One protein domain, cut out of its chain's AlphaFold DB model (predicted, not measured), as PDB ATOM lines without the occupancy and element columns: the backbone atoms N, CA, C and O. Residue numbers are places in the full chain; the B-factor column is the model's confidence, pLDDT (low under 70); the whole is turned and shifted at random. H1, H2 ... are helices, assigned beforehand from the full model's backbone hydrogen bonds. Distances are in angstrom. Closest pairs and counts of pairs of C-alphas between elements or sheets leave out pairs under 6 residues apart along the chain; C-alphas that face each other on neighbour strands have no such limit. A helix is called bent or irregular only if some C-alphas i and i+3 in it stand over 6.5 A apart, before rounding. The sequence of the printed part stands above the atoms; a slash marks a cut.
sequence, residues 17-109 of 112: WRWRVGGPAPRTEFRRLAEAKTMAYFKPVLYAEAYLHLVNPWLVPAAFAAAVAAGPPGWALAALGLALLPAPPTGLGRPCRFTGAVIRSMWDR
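AT A GLANCE: This is residues 17 to 109 of the 112 residues of an uncharacterized protein of Pyrobaculum ferrireducens (UniProt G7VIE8). Two helical hairpins, H2 with H3 and the splayed H4 with H5, extend in opposite directions from a junction that H6 crosses, with short H1 packed on H6. The 93 printed residues include six named helices, H1 to H6 in chain order, and no named strand: all helix, loose, radius of gyration of the C-alphas 16.0 A, spans 50 by 30 by 26 A.

IN THESE COORDINATES: H1 is residues 17 to 21, from C-alpha 17 at (113.455, -61.800, -5.317). H2 is 26 to 35; H3, 40 to 54, 21.4 A, is irregular, C-alphas 41 and 44 being 7.1 A apart. H4 is 56 to 69, 20.5 A; H5 is 72 to 84; H6, 93 to 107, 21.3 A, ends at (103.197, -72.307, -15.583).

HOW THE PARTS SIT: The hub H6 touches H4 with residues 95 to 99 alone, about perpendicular at 87 degrees; closest C-alphas, Pro 57 and Pro 95, 4.4 A. Hairpin H2 and H3 touch at a shallow tilt of 21 degrees, opposite ways; closest C-alphas, Phe 30 and Ala 50, 6.5 A. H1, H2 and H5 have every O i to N i+4 pair within hydrogen-bond range; H3 has 9 of 11, H4 8 of 10, H6 10 of 11.

THE WHOLE: The farthest C-alphas, Lys 37 and Pro 72, are 50.5 A apart. The printed part has no cut and no long link; pLDDT is under 70 at 37 residues, among them 21 to 37 and 86 to 96.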
ATOM      1  N   TRP A  17     114.291 -61.721  -4.117       71.50
ATOM      2  CA  TRP A  17     113.455 -61.800  -5.317       71.50
ATOM      3  C   TRP A  17     112.762 -63.162  -5.479       71.50
ATOM      4  O   TRP A  17     111.582 -63.206  -5.817       71.50
ATOM      5  N   ARG A  18     113.458 -64.274  -5.193       72.50
ATOM      6  CA  ARG A  18     112.874 -65.627  -5.274       72.50
ATOM      7  C   ARG A  18     111.825 -65.832  -4.205       72.50
ATOM      8  O   ARG A  18     110.803 -66.437  -4.482       72.50
ATOM      9  N   TRP A  19     112.088 -65.333  -3.003       70.94
ATOM     10  CA  TRP A  19     111.144 -65.437  -1.902       70.94
ATOM     11  C   TRP A  19     109.882 -64.604  -2.162       70.94
ATOM     12  O   TRP A  19     108.779 -65.115  -2.023       70.94
ATOM     13  N   ARG A  20     110.027 -63.364  -2.649       73.38
ATOM     14  CA  ARG A  20     108.887 -62.488  -2.967       73.38
ATOM     15  C   ARG A  20     108.020 -62.981  -4.126       73.38
ATOM     16  O   ARG A  20     106.827 -62.721  -4.114       73.38
ATOM     17  N   VAL A  21     108.606 -63.637  -5.128       69.12
ATOM     18  CA  VAL A  21     107.870 -64.177  -6.293       69.12
ATOM     19  C   VAL A  21     107.441 -65.636  -6.073       69.12
ATOM     20  O   VAL A  21     106.559 -66.128  -6.765       69.12
ATOM     21  N   GLY A  22     108.059 -66.331  -5.116       59.94
ATOM     22  CA  GLY A  22     107.782 -67.727  -4.769       59.94
ATOM     23  C   GLY A  22     106.745 -67.918  -3.660       59.94
ATOM     24  O   GLY A  22     106.531 -69.052  -3.242       59.94
ATOM     25  N   GLY A  23     106.136 -66.836  -3.166       64.38
ATOM     26  CA  GLY A  23     104.972 -66.915  -2.285       64.38
ATOM     27  C   GLY A  23     103.753 -67.522  -2.998       64.38
ATOM     28  O   GLY A  23     103.745 -67.612  -4.230       64.38
ATOM     29  N   PRO A  24     102.725 -67.954  -2.244       57.88
ATOM     30  CA  PRO A  24     101.484 -68.459  -2.823       57.88
ATOM     31  C   PRO A  24     100.902 -67.454  -3.820       57.88
ATOM     32  O   PRO A  24     100.978 -66.238  -3.636       57.88
ATOM     33  N   ALA A  25     100.339 -67.967  -4.914       63.78
ATOM     34  CA  ALA A  25      99.794 -67.115  -5.956       63.78
ATOM     35  C   ALA A  25      98.662 -66.243  -5.379       63.78
ATOM     36  O   ALA A  25      97.748 -66.800  -4.759       63.78
ATOM     37  N   PRO A  26      98.630 -64.926  -5.666       64.50
ATOM     38  CA  PRO A  26      97.629 -64.009  -5.110       64.50
ATOM     39  C   PRO A  26      96.201 -64.510  -5.353       64.50
ATOM     40  O   PRO A  26      95.325 -64.423  -4.501       64.50
ATOM     41  N   ARG A  27      95.973 -65.130  -6.518       62.81
ATOM     42  CA  ARG A  27      94.674 -65.682  -6.912       62.81
ATOM     43  C   ARG A  27      94.156 -66.768  -5.963       62.81
ATOM     44  O   ARG A  27      92.952 -66.822  -5.735       62.81
ATOM     45  N   THR A  28      95.025 -67.617  -5.414       64.81
ATOM     46  CA  THR A  28      94.600 -68.690  -4.494       64.81
ATOM     47  C   THR A  28      94.134 -68.140  -3.149       64.81
ATOM     48  O   THR A  28      93.142 -68.622  -2.602       64.81
ATOM     49  N   GLU A  29      94.776 -67.080  -2.658       68.19
ATOM     50  CA  GLU A  29      94.373 -66.384  -1.435       68.19
ATOM     51  C   GLU A  29      93.067 -65.608  -1.643       68.19
ATOM     52  O   GLU A  29      92.130 -65.774  -0.861       68.19
ATOM     53  N   PHE A  30      92.938 -64.857  -2.747       68.56
ATOM     54  CA  PHE A  30      91.694 -64.141  -3.062       68.56
ATOM     55  C   PHE A  30      90.507 -65.074  -3.297       68.56
ATOM     56  O   PHE A  30      89.396 -64.730  -2.901       68.56
ATOM     57  N   ARG A  31      90.711 -66.259  -3.892       67.81
ATOM     58  CA  ARG A  31      89.632 -67.246  -4.063       67.81
ATOM     59  C   ARG A  31      89.099 -67.715  -2.708       67.81
ATOM     60  O   ARG A  31      87.895 -67.673  -2.485       67.81
ATOM     61  N   ARG A  32      89.995 -68.063  -1.778       67.56
ATOM     62  CA  ARG A  32      89.624 -68.454  -0.405       67.56
ATOM     63  C   ARG A  32      88.908 -67.328   0.342       67.56
ATOM     64  O   ARG A  32      87.946 -67.585   1.057       67.56
ATOM     65  N   LEU A  33      89.343 -66.081   0.157       67.00
ATOM     66  CA  LEU A  33      88.697 -64.903   0.744       67.00
ATOM     67  C   LEU A  33      87.322 -64.598   0.129       67.00
ATOM     68  O   LEU A  33      86.423 -64.173   0.847       67.00
ATOM     69  N   ALA A  34      87.138 -64.830  -1.171       64.88
ATOM     70  CA  ALA A  34      85.850 -64.665  -1.844       64.88
ATOM     71  C   ALA A  34      84.834 -65.754  -1.449       64.88
ATOM     72  O   ALA A  34      83.638 -65.477  -1.375       64.88
ATOM     73  N   GLU A  35      85.307 -66.975  -1.182       67.75
ATOM     74  CA  GLU A  35      84.503 -68.093  -0.665       67.75
ATOM     75  C   GLU A  35      84.147 -67.917   0.825       67.75
ATOM     76  O   GLU A  35      83.119 -68.418   1.289       67.75
ATOM     77  N   ALA A  36      84.961 -67.178   1.585       68.00
ATOM     78  CA  ALA A  36      84.675 -66.864   2.978       68.00
ATOM     79  C   ALA A  36      83.470 -65.914   3.093       68.00
ATOM     80  O   ALA A  36      83.375 -64.888   2.411       68.00
ATOM     81  N   LYS A  37      82.546 -66.229   4.011       65.50
ATOM     82  CA  LYS A  37      81.352 -65.418   4.298       65.50
ATOM     83  C   LYS A  37      81.771 -64.081   4.923       65.50
ATOM     84  O   LYS A  37      81.837 -63.928   6.138       65.50
ATOM     85  N   THR A  38      82.094 -63.122   4.067       70.00
ATOM     86  CA  THR A  38      82.672 -61.836   4.458       70.00
ATOM     87  C   THR A  38      81.575 -60.877   4.929       70.00
ATOM     88  O   THR A  38      80.521 -60.764   4.291       70.00
ATOM     89  N   MET A  39      81.812 -60.163   6.036       73.31
ATOM     90  CA  MET A  39      80.900 -59.120   6.523       73.31
ATOM     91  C   MET A  39      80.682 -58.040   5.454       73.31
ATOM     92  O   MET A  39      81.622 -57.628   4.776       73.31
ATOM     93  N   ALA A  40      79.445 -57.549   5.317       74.19
ATOM     94  CA  ALA A  40      79.055 -56.625   4.245       74.19
ATOM     95  C   ALA A  40      79.934 -55.362   4.166       74.19
ATOM     96  O   ALA A  40      80.252 -54.915   3.068       74.19
ATOM     97  N   TYR A  41      80.387 -54.846   5.311       80.94
ATOM     98  CA  TYR A  41      81.259 -53.671   5.395       80.94
ATOM     99  C   TYR A  41      82.684 -53.907   4.857       80.94
ATOM    100  O   TYR A  41      83.327 -52.972   4.394       80.94
ATOM    101  N   PHE A  42      83.182 -55.148   4.865       82.69
ATOM    102  CA  PHE A  42      84.554 -55.464   4.443       82.69
ATOM    103  C   PHE A  42      84.674 -55.778   2.941       82.69
ATOM    104  O   PHE A  42      85.765 -55.754   2.373       82.69
ATOM    105  N   LYS A  43      83.544 -56.017   2.263       81.88
ATOM    106  CA  LYS A  43      83.485 -56.271   0.815       81.88
ATOM    107  C   LYS A  43      84.212 -55.227  -0.053       81.88
ATOM    108  O   LYS A  43      84.964 -55.655  -0.925       81.88
ATOM    109  N   PRO A  44      84.047 -53.901   0.138       85.38
ATOM    110  CA  PRO A  44      84.754 -52.919  -0.688       85.38
ATOM    111  C   PRO A  44      86.278 -53.007  -0.543       85.38
ATOM    112  O   PRO A  44      86.980 -52.920  -1.546       85.38
ATOM    113  N   VAL A  45      86.787 -53.243   0.672       85.56
ATOM    114  CA  VAL A  45      88.227 -53.429   0.921       85.56
ATOM    115  C   VAL A  45      88.725 -54.674   0.195       85.56
ATOM    116  O   VAL A  45      89.727 -54.619  -0.512       85.56
ATOM    117  N   LEU A  46      87.978 -55.777   0.293       83.44
ATOM    118  CA  LEU A  46      88.326 -57.019  -0.386       83.44
ATOM    119  C   LEU A  46      88.370 -56.861  -1.914       83.44
ATOM    120  O   LEU A  46      89.294 -57.363  -2.550       83.44
ATOM    121  N   TYR A  47      87.402 -56.158  -2.510       83.50
ATOM    122  CA  TYR A  47      87.389 -55.913  -3.956       83.50
ATOM    123  C   TYR A  47      88.508 -54.977  -4.410       83.50
ATOM    124  O   TYR A  47      89.106 -55.225  -5.457       83.50
ATOM    125  N   ALA A  48      88.817 -53.935  -3.634       85.69
ATOM    126  CA  ALA A  48      89.933 -53.044  -3.930       85.69
ATOM    127  C   ALA A  48      91.266 -53.806  -3.913       85.69
ATOM    128  O   ALA A  48      92.045 -53.715  -4.862       85.69
ATOM    129  N   GLU A  49      91.490 -54.629  -2.888       83.19
ATOM    130  CA  GLU A  49      92.701 -55.436  -2.756       83.19
ATOM    131  C   GLU A  49      92.788 -56.472  -3.894       83.19
ATOM    132  O   GLU A  49      93.804 -56.571  -4.584       83.19
ATOM    133  N   ALA A  50      91.685 -57.166  -4.198       81.50
ATOM    134  CA  ALA A  50      91.621 -58.095  -5.325       81.50
ATOM    135  C   ALA A  50      91.946 -57.407  -6.662       81.50
ATOM    136  O   ALA A  50      92.704 -57.948  -7.467       81.50
ATOM    137  N   TYR A  51      91.425 -56.201  -6.898       83.00
ATOM    138  CA  TYR A  51      91.728 -55.428  -8.102       83.00
ATOM    139  C   TYR A  51      93.218 -55.069  -8.193       83.00
ATOM    140  O   TYR A  51      93.845 -55.285  -9.237       83.00
ATOM    141  N   LEU A  52      93.803 -54.568  -7.101       82.25
ATOM    142  CA  LEU A  52      95.205 -54.147  -7.048       82.25
ATOM    143  C   LEU A  52      96.190 -55.293  -7.299       82.25
ATOM    144  O   LEU A  52      97.255 -55.054  -7.869       82.25
ATOM    145  N   HIS A  53      95.844 -56.523  -6.918       77.62
ATOM    146  CA  HIS A  53      96.746 -57.675  -7.033       77.62
ATOM    147  C   HIS A  53      96.451 -58.596  -8.217       77.62
ATOM    148  O   HIS A  53      97.342 -59.327  -8.647       77.62
ATOM    149  N   LEU A  54      95.227 -58.588  -8.755       76.31
ATOM    150  CA  LEU A  54      94.843 -59.462  -9.871       76.31
ATOM    151  C   LEU A  54      94.731 -58.733 -11.203       76.31
ATOM    152  O   LEU A  54      95.048 -59.338 -12.223       76.31
ATOM    153  N   VAL A  55      94.265 -57.481 -11.210       81.31
ATOM    154  CA  VAL A  55      93.955 -56.737 -12.442       81.31
ATOM    155  C   VAL A  55      95.033 -55.704 -12.738       81.31
ATOM    156  O   VAL A  55      95.630 -55.732 -13.813       81.31
ATOM    157  N   ASN A  56      95.335 -54.836 -11.770       82.81
ATOM    158  CA  ASN A  56      96.307 -53.751 -11.918       82.81
ATOM    159  C   ASN A  56      97.691 -54.212 -12.447       82.81
ATOM    160  O   ASN A  56      98.240 -53.552 -13.331       82.81
ATOM    161  N   PRO A  57      98.245 -55.377 -12.040       82.38
ATOM    162  CA  PRO A  57      99.540 -55.841 -12.547       82.38
ATOM    163  C   PRO A  57      99.585 -56.099 -14.060       82.38
ATOM    164  O   PRO A  57     100.669 -56.104 -14.642       82.38
ATOM    165  N   TRP A  58      98.437 -56.301 -14.714       83.19
ATOM    166  CA  TRP A  58      98.359 -56.498 -16.166       83.19
ATOM    167  C   TRP A  58      98.292 -55.194 -16.957       83.19
ATOM    168  O   TRP A  58      98.601 -55.196 -18.147       83.19
ATOM    169  N   LEU A  59      97.948 -54.075 -16.315       84.38
ATOM    170  CA  LEU A  59      97.875 -52.780 -16.990       84.38
ATOM    171  C   LEU A  59      99.251 -52.324 -17.479       84.38
ATOM    172  O   LEU A  59      99.358 -51.784 -18.572       84.38
ATOM    173  N   VAL A  60     100.311 -52.601 -16.713       83.94
ATOM    174  CA  VAL A  60     101.692 -52.240 -17.073       83.94
ATOM    175  C   VAL A  60     102.161 -52.933 -18.366       83.94
ATOM    176  O   VAL A  60     102.530 -52.224 -19.303       83.94
ATOM    177  N   PRO A  61     102.136 -54.279 -18.489       85.81
ATOM    178  CA  PRO A  61     102.528 -54.934 -19.735       85.81
ATOM    179  C   PRO A  61     101.577 -54.611 -20.895       85.81
ATOM    180  O   PRO A  61     102.041 -54.491 -22.027       85.81
ATOM    181  N   ALA A  62     100.278 -54.415 -20.639       88.12
ATOM    182  CA  ALA A  62      99.324 -54.033 -21.679       88.12
ATOM    183  C   ALA A  62      99.613 -52.630 -22.239       88.12
ATOM    184  O   ALA A  62      99.671 -52.453 -23.455       88.12
ATOM    185  N   ALA A  63      99.855 -51.647 -21.368       87.69
ATOM    186  CA  ALA A  63     100.216 -50.290 -21.767       87.69
ATOM    187  C   ALA A  63     101.556 -50.258 -22.513       87.69
ATOM    188  O   ALA A  63     101.681 -49.561 -23.516       87.69
ATOM    189  N   PHE A  64     102.535 -51.053 -22.074       88.44
ATOM    190  CA  PHE A  64     103.808 -51.191 -22.779       88.44
ATOM    191  C   PHE A  64     103.618 -51.768 -24.188       88.44
ATOM    192  O   PHE A  64     104.122 -51.201 -25.155       88.44
ATOM    193  N   ALA A  65     102.843 -52.847 -24.333       91.81
ATOM    194  CA  ALA A  65     102.546 -53.439 -25.636       91.81
ATOM    195  C   ALA A  65     101.804 -52.458 -26.561       91.81
ATOM    196  O   ALA A  65     102.160 -52.326 -27.732       91.81
ATOM    197  N   ALA A  66     100.822 -51.723 -26.028       92.44
ATOM    198  CA  ALA A  66     100.105 -50.689 -26.768       92.44
ATOM    199  C   ALA A  66     101.036 -49.551 -27.220       92.44
ATOM    200  O   ALA A  66     100.969 -49.121 -28.370       92.44
ATOM    201  N   ALA A  67     101.946 -49.100 -26.350       92.12
ATOM    202  CA  ALA A  67     102.935 -48.080 -26.680       92.12
ATOM    203  C   ALA A  67     103.894 -48.553 -27.786       92.12
ATOM    204  O   ALA A  67     104.169 -47.813 -28.724       92.12
ATOM    205  N   VAL A  68     104.351 -49.806 -27.744       92.06
ATOM    206  CA  VAL A  68     105.190 -50.374 -28.813       92.06
ATOM    207  C   VAL A  68     104.429 -50.452 -30.143       92.06
ATOM    208  O   VAL A  68     104.983 -50.106 -31.189       92.06
ATOM    209  N   ALA A  69     103.154 -50.850 -30.112       93.88
ATOM    210  CA  ALA A  69     102.307 -50.946 -31.302       93.88
ATOM    211  C   ALA A  69     101.960 -49.578 -31.922       93.88
ATOM    212  O   ALA A  69     101.738 -49.495 -33.128       93.88
ATOM    213  N   ALA A  70     101.956 -48.503 -31.128       92.25
ATOM    214  CA  ALA A  70     101.664 -47.141 -31.583       92.25
ATOM    215  C   ALA A  70     102.792 -46.494 -32.419       92.25
ATOM    216  O   ALA A  70     102.646 -45.362 -32.884       92.25
ATOM    217  N   GLY A  71     103.913 -47.193 -32.630       91.44
ATOM    218  CA  GLY A  71     105.004 -46.732 -33.487       91.44
ATOM    219  C   GLY A  71     105.915 -45.690 -32.820       91.44
ATOM    220  O   GLY A  71     105.991 -45.638 -31.591       91.44
ATOM    221  N   PRO A  72     106.616 -44.842 -33.599       93.25
ATOM    222  CA  PRO A  72     107.700 -43.987 -33.103       93.25
ATOM    223  C   PRO A  72     107.395 -43.148 -31.843       93.25
ATOM    224  O   PRO A  72     108.219 -43.162 -30.926       93.25
ATOM    225  N   PRO A  73     106.240 -42.454 -31.717       88.94
ATOM    226  CA  PRO A  73     105.943 -41.701 -30.495       88.94
ATOM    227  C   PRO A  73     105.691 -42.620 -29.292       88.94
ATOM    228  O   PRO A  73     106.075 -42.304 -28.167       88.94
ATOM    229  N   GLY A  74     105.091 -43.787 -29.522       89.75
ATOM    230  CA  GLY A  74     104.874 -44.785 -28.484       89.75
ATOM    231  C   GLY A  74     106.169 -45.470 -28.038       89.75
ATOM    232  O   GLY A  74     106.326 -45.771 -26.856       89.75
ATOM    233  N   TRP A  75     107.154 -45.620 -28.926       93.25
ATOM    234  CA  TRP A  75     108.479 -46.134 -28.566       93.25
ATOM    235  C   TRP A  75     109.214 -45.202 -27.609       93.25
ATOM    236  O   TRP A  75     109.844 -45.676 -26.665       93.25
ATOM    237  N   ALA A  76     109.092 -43.885 -27.800       92.00
ATOM    238  CA  ALA A  76     109.650 -42.904 -26.873       92.00
ATOM    239  C   ALA A  76     109.021 -43.033 -25.475       92.00
ATOM    240  O   ALA A  76     109.737 -43.024 -24.474       92.00
ATOM    241  N   LEU A  77     107.700 -43.234 -25.399       88.75
ATOM    242  CA  LEU A  77     106.997 -43.481 -24.135       88.75
ATOM    243  C   LEU A  77     107.405 -44.812 -23.489       88.75
ATOM    244  O   LEU A  77     107.612 -44.866 -22.278       88.75
ATOM    245  N   ALA A  78     107.567 -45.873 -24.280       89.19
ATOM    246  CA  ALA A  78     108.036 -47.171 -23.804       89.19
ATOM    247  C   ALA A  78     109.470 -47.085 -23.252       89.19
ATOM    248  O   ALA A  78     109.747 -47.592 -22.163       89.19
ATOM    249  N   ALA A  79     110.365 -46.393 -23.961       88.44
ATOM    250  CA  ALA A  79     111.737 -46.150 -23.528       88.44
ATOM    251  C   ALA A  79     111.787 -45.300 -22.250       88.44
ATOM    252  O   ALA A  79     112.521 -45.636 -21.322       88.44
ATOM    253  N   LEU A  80     110.962 -44.251 -22.158       87.94
ATOM    254  CA  LEU A  80     110.835 -43.433 -20.953       87.94
ATOM    255  C   LEU A  80     110.316 -44.258 -19.766       87.94
ATOM    256  O   LEU A  80     110.868 -44.177 -18.671       87.94
ATOM    257  N   GLY A  81     109.299 -45.095 -19.979       83.25
ATOM    258  CA  GLY A  81     108.772 -45.998 -18.954       83.25
ATOM    259  C   GLY A  81     109.826 -46.982 -18.435       83.25
ATOM    260  O   GLY A  81     109.937 -47.182 -17.225       83.25
ATOM    261  N   LEU A  82     110.650 -47.542 -19.326       83.56
ATOM    262  CA  LEU A  82     111.784 -48.395 -18.949       83.56
ATOM    263  C   LEU A  82     112.872 -47.620 -18.190       83.56
ATOM    264  O   LEU A  82     113.417 -48.139 -17.218       83.56
ATOM    265  N   ALA A  83     113.164 -46.382 -18.593       84.31
ATOM    266  CA  ALA A  83     114.146 -45.530 -17.921       84.31
ATOM    267  C   ALA A  83     113.708 -45.130 -16.501       84.31
ATOM    268  O   ALA A  83     114.546 -44.966 -15.616       84.31
ATOM    269  N   LEU A  84     112.398 -45.012 -16.268       82.06
ATOM    270  CA  LEU A  84     111.818 -44.686 -14.964       82.06
ATOM    271  C   LEU A  84     111.649 -45.913 -14.051       82.06
ATOM    272  O   LEU A  84     111.546 -45.764 -12.836       82.06
ATOM    273  N   LEU A  85     111.668 -47.132 -14.595       75.38
ATOM    274  CA  LEU A  85     111.489 -48.378 -13.842       75.38
ATOM    275  C   LEU A  85     112.436 -48.564 -12.630       75.38
ATOM    276  O   LEU A  85     111.959 -49.005 -11.583       75.38
ATOM    277  N   PRO A  86     113.748 -48.249 -12.715       69.75
ATOM    278  CA  PRO A  86     114.662 -48.361 -11.577       69.75
ATOM    279  C   PRO A  86     114.564 -47.195 -10.580       69.75
ATOM    280  O   PRO A  86     115.175 -47.270  -9.514       69.75
ATOM    281  N   ALA A  87     113.819 -46.127 -10.887       63.72
ATOM    282  CA  ALA A  87     113.724 -44.967 -10.012       63.72
ATOM    283  C   ALA A  87     112.752 -45.231  -8.841       63.72
ATOM    284  O   ALA A  87     111.560 -45.476  -9.067       63.72
ATOM    285  N   PRO A  88     113.189 -45.150  -7.569       55.59
ATOM    286  CA  PRO A  88     112.248 -44.898  -6.485       55.59
ATOM    287  C   PRO A  88     111.652 -43.486  -6.686       55.59
ATOM    288  O   PRO A  88     112.411 -42.571  -6.999       55.59
ATOM    289  N   PRO A  89     110.328 -43.268  -6.548       57.94
ATOM    290  CA  PRO A  89     109.307 -44.135  -5.976       57.94
ATOM    291  C   PRO A  89     108.256 -44.543  -7.025       57.94
ATOM    292  O   PRO A  89     107.062 -44.372  -6.798       57.94
ATOM    293  N   THR A  90     108.646 -45.064  -8.192       60.69
ATOM    294  CA  THR A  90     107.672 -45.300  -9.281       60.69
ATOM    295  C   THR A  90     106.569 -46.308  -8.949       60.69
ATOM    296  O   THR A  90     105.622 -46.451  -9.714       60.69
ATOM    297  N   GLY A  91     106.652 -47.036  -7.827       62.09
ATOM    298  CA  GLY A  91     105.632 -48.000  -7.403       62.09
ATOM    299  C   GLY A  91     105.518 -49.232  -8.314       62.09
ATOM    300  O   GLY A  91     104.930 -50.230  -7.905       62.09
ATOM    301  N   LEU A  92     106.152 -49.215  -9.495       62.53
ATOM    302  CA  LEU A  92     106.092 -50.228 -10.555       62.53
ATOM    303  C   LEU A  92     106.747 -51.561 -10.170       62.53
ATOM    304  O   LEU A  92     106.352 -52.615 -10.666       62.53
ATOM    305  N   GLY A  93     107.677 -51.556  -9.212       65.56
ATOM    306  CA  GLY A  93     108.306 -52.785  -8.724       65.56
ATOM    307  C   GLY A  93     107.330 -53.754  -8.043       65.56
ATOM    308  O   GLY A  93     107.618 -54.946  -7.934       65.56
ATOM    309  N   ARG A  94     106.176 -53.280  -7.552       68.44
ATOM    310  CA  ARG A  94     105.145 -54.141  -6.954       68.44
ATOM    311  C   ARG A  94     104.274 -54.805  -8.047       68.44
ATOM    312  O   ARG A  94     104.266 -56.035  -8.058       68.44
ATOM    313  N   PRO A  95     103.676 -54.076  -9.015       69.56
ATOM    314  CA  PRO A  95     103.029 -54.658 -10.196       69.56
ATOM    315  C   PRO A  95     103.885 -55.698 -10.928       69.56
ATOM    316  O   PRO A  95     103.433 -56.823 -11.096       69.56
ATOM    317  N   CYS A  96     105.146 -55.393 -11.270       69.31
ATOM    318  CA  CYS A  96     106.005 -56.329 -12.013       69.31
ATOM    319  C   CYS A  96     106.230 -57.663 -11.276       69.31
ATOM    320  O   CYS A  96     106.267 -58.725 -11.900       69.31
ATOM    321  N   ARG A  97     106.357 -57.626  -9.941       70.19
ATOM    322  CA  ARG A  97     106.476 -58.842  -9.117       70.19
ATOM    323  C   ARG A  97     105.192 -59.666  -9.136       70.19
ATOM    324  O   ARG A  97     105.277 -60.886  -9.254       70.19
ATOM    325  N   PHE A  98     104.032 -59.016  -9.060       68.06
ATOM    326  CA  PHE A  98     102.738 -59.696  -9.134       68.06
ATOM    327  C   PHE A  98     102.506 -60.344 -10.496       68.06
ATOM    328  O   PHE A  98     102.128 -61.512 -10.545       68.06
ATOM    329  N   THR A  99     102.819 -59.654 -11.595       70.38
ATOM    330  CA  THR A  99     102.742 -60.238 -12.942       70.38
ATOM    331  C   THR A  99     103.627 -61.484 -13.046       70.38
ATOM    332  O   THR A  99     103.166 -62.531 -13.494       70.38
ATOM    333  N   GLY A 100     104.871 -61.416 -12.553       68.75
ATOM    334  CA  GLY A 100     105.787 -62.561 -12.534       68.75
ATOM    335  C   GLY A 100     105.283 -63.740 -11.691       68.75
ATOM    336  O   GLY A 100     105.362 -64.885 -12.133       68.75
ATOM    337  N   ALA A 101     104.721 -63.472 -10.508       68.25
ATOM    338  CA  ALA A 101     104.148 -64.503  -9.642       68.25
ATOM    339  C   ALA A 101     102.923 -65.178 -10.283       68.25
ATOM    340  O   ALA A 101     102.782 -66.399 -10.215       68.25
ATOM    341  N   VAL A 102     102.063 -64.410 -10.963       68.25
ATOM    342  CA  VAL A 102     100.894 -64.956 -11.666       68.25
ATOM    343  C   VAL A 102     101.311 -65.787 -12.884       68.25
ATOM    344  O   VAL A 102     100.801 -66.893 -13.044       68.25
ATOM    345  N   ILE A 103     102.268 -65.323 -13.696       72.12
ATOM    346  CA  ILE A 103     102.808 -66.096 -14.834       72.12
ATOM    347  C   ILE A 103     103.419 -67.414 -14.349       72.12
ATOM    348  O   ILE A 103     103.153 -68.472 -14.916       72.12
ATOM    349  N   ARG A 104     104.205 -67.371 -13.266       68.88
ATOM    350  CA  ARG A 104     104.782 -68.576 -12.666       68.88
ATOM    351  C   ARG A 104     103.701 -69.536 -12.167       68.88
ATOM    352  O   ARG A 104     103.784 -70.722 -12.441       68.88
ATOM    353  N   SER A 105     102.675 -69.028 -11.488       67.12
ATOM    354  CA  SER A 105     101.544 -69.838 -11.025       67.12
ATOM    355  C   SER A 105     100.764 -70.487 -12.178       67.12
ATOM    356  O   SER A 105     100.347 -71.639 -12.047       67.12
ATOM    357  N   MET A 106     100.615 -69.789 -13.313       66.81
ATOM    358  CA  MET A 106     100.061 -70.358 -14.550       66.81
ATOM    359  C   MET A 106     100.925 -71.499 -15.086       66.81
ATOM    360  O   MET A 106     100.397 -72.548 -15.448       66.81
ATOM    361  N   TRP A 107     102.244 -71.308 -15.105       70.31
ATOM    362  CA  TRP A 107     103.197 -72.307 -15.583       70.31
ATOM    363  C   TRP A 107     103.260 -73.548 -14.683       70.31
ATOM    364  O   TRP A 107     103.210 -74.675 -15.172       70.31
ATOM    365  N   ASP A 108     103.280 -73.346 -13.364       69.25
ATOM    366  CA  ASP A 108     103.358 -74.402 -12.347       69.25
ATOM    367  C   ASP A 108     102.005 -75.134 -12.142       69.25
ATOM    368  O   ASP A 108     101.879 -75.960 -11.240       69.25
ATOM    369  N   ARG A 109     100.983 -74.842 -12.969       59.34
ATOM    370  CA  ARG A 109      99.621 -75.423 -12.942       59.34
ATOM    371  C   ARG A 109      98.915 -75.392 -11.583       59.34
ATOM    372  O   ARG A 109      97.925 -76.088 -11.398       59.34
TER     373      ARG A 109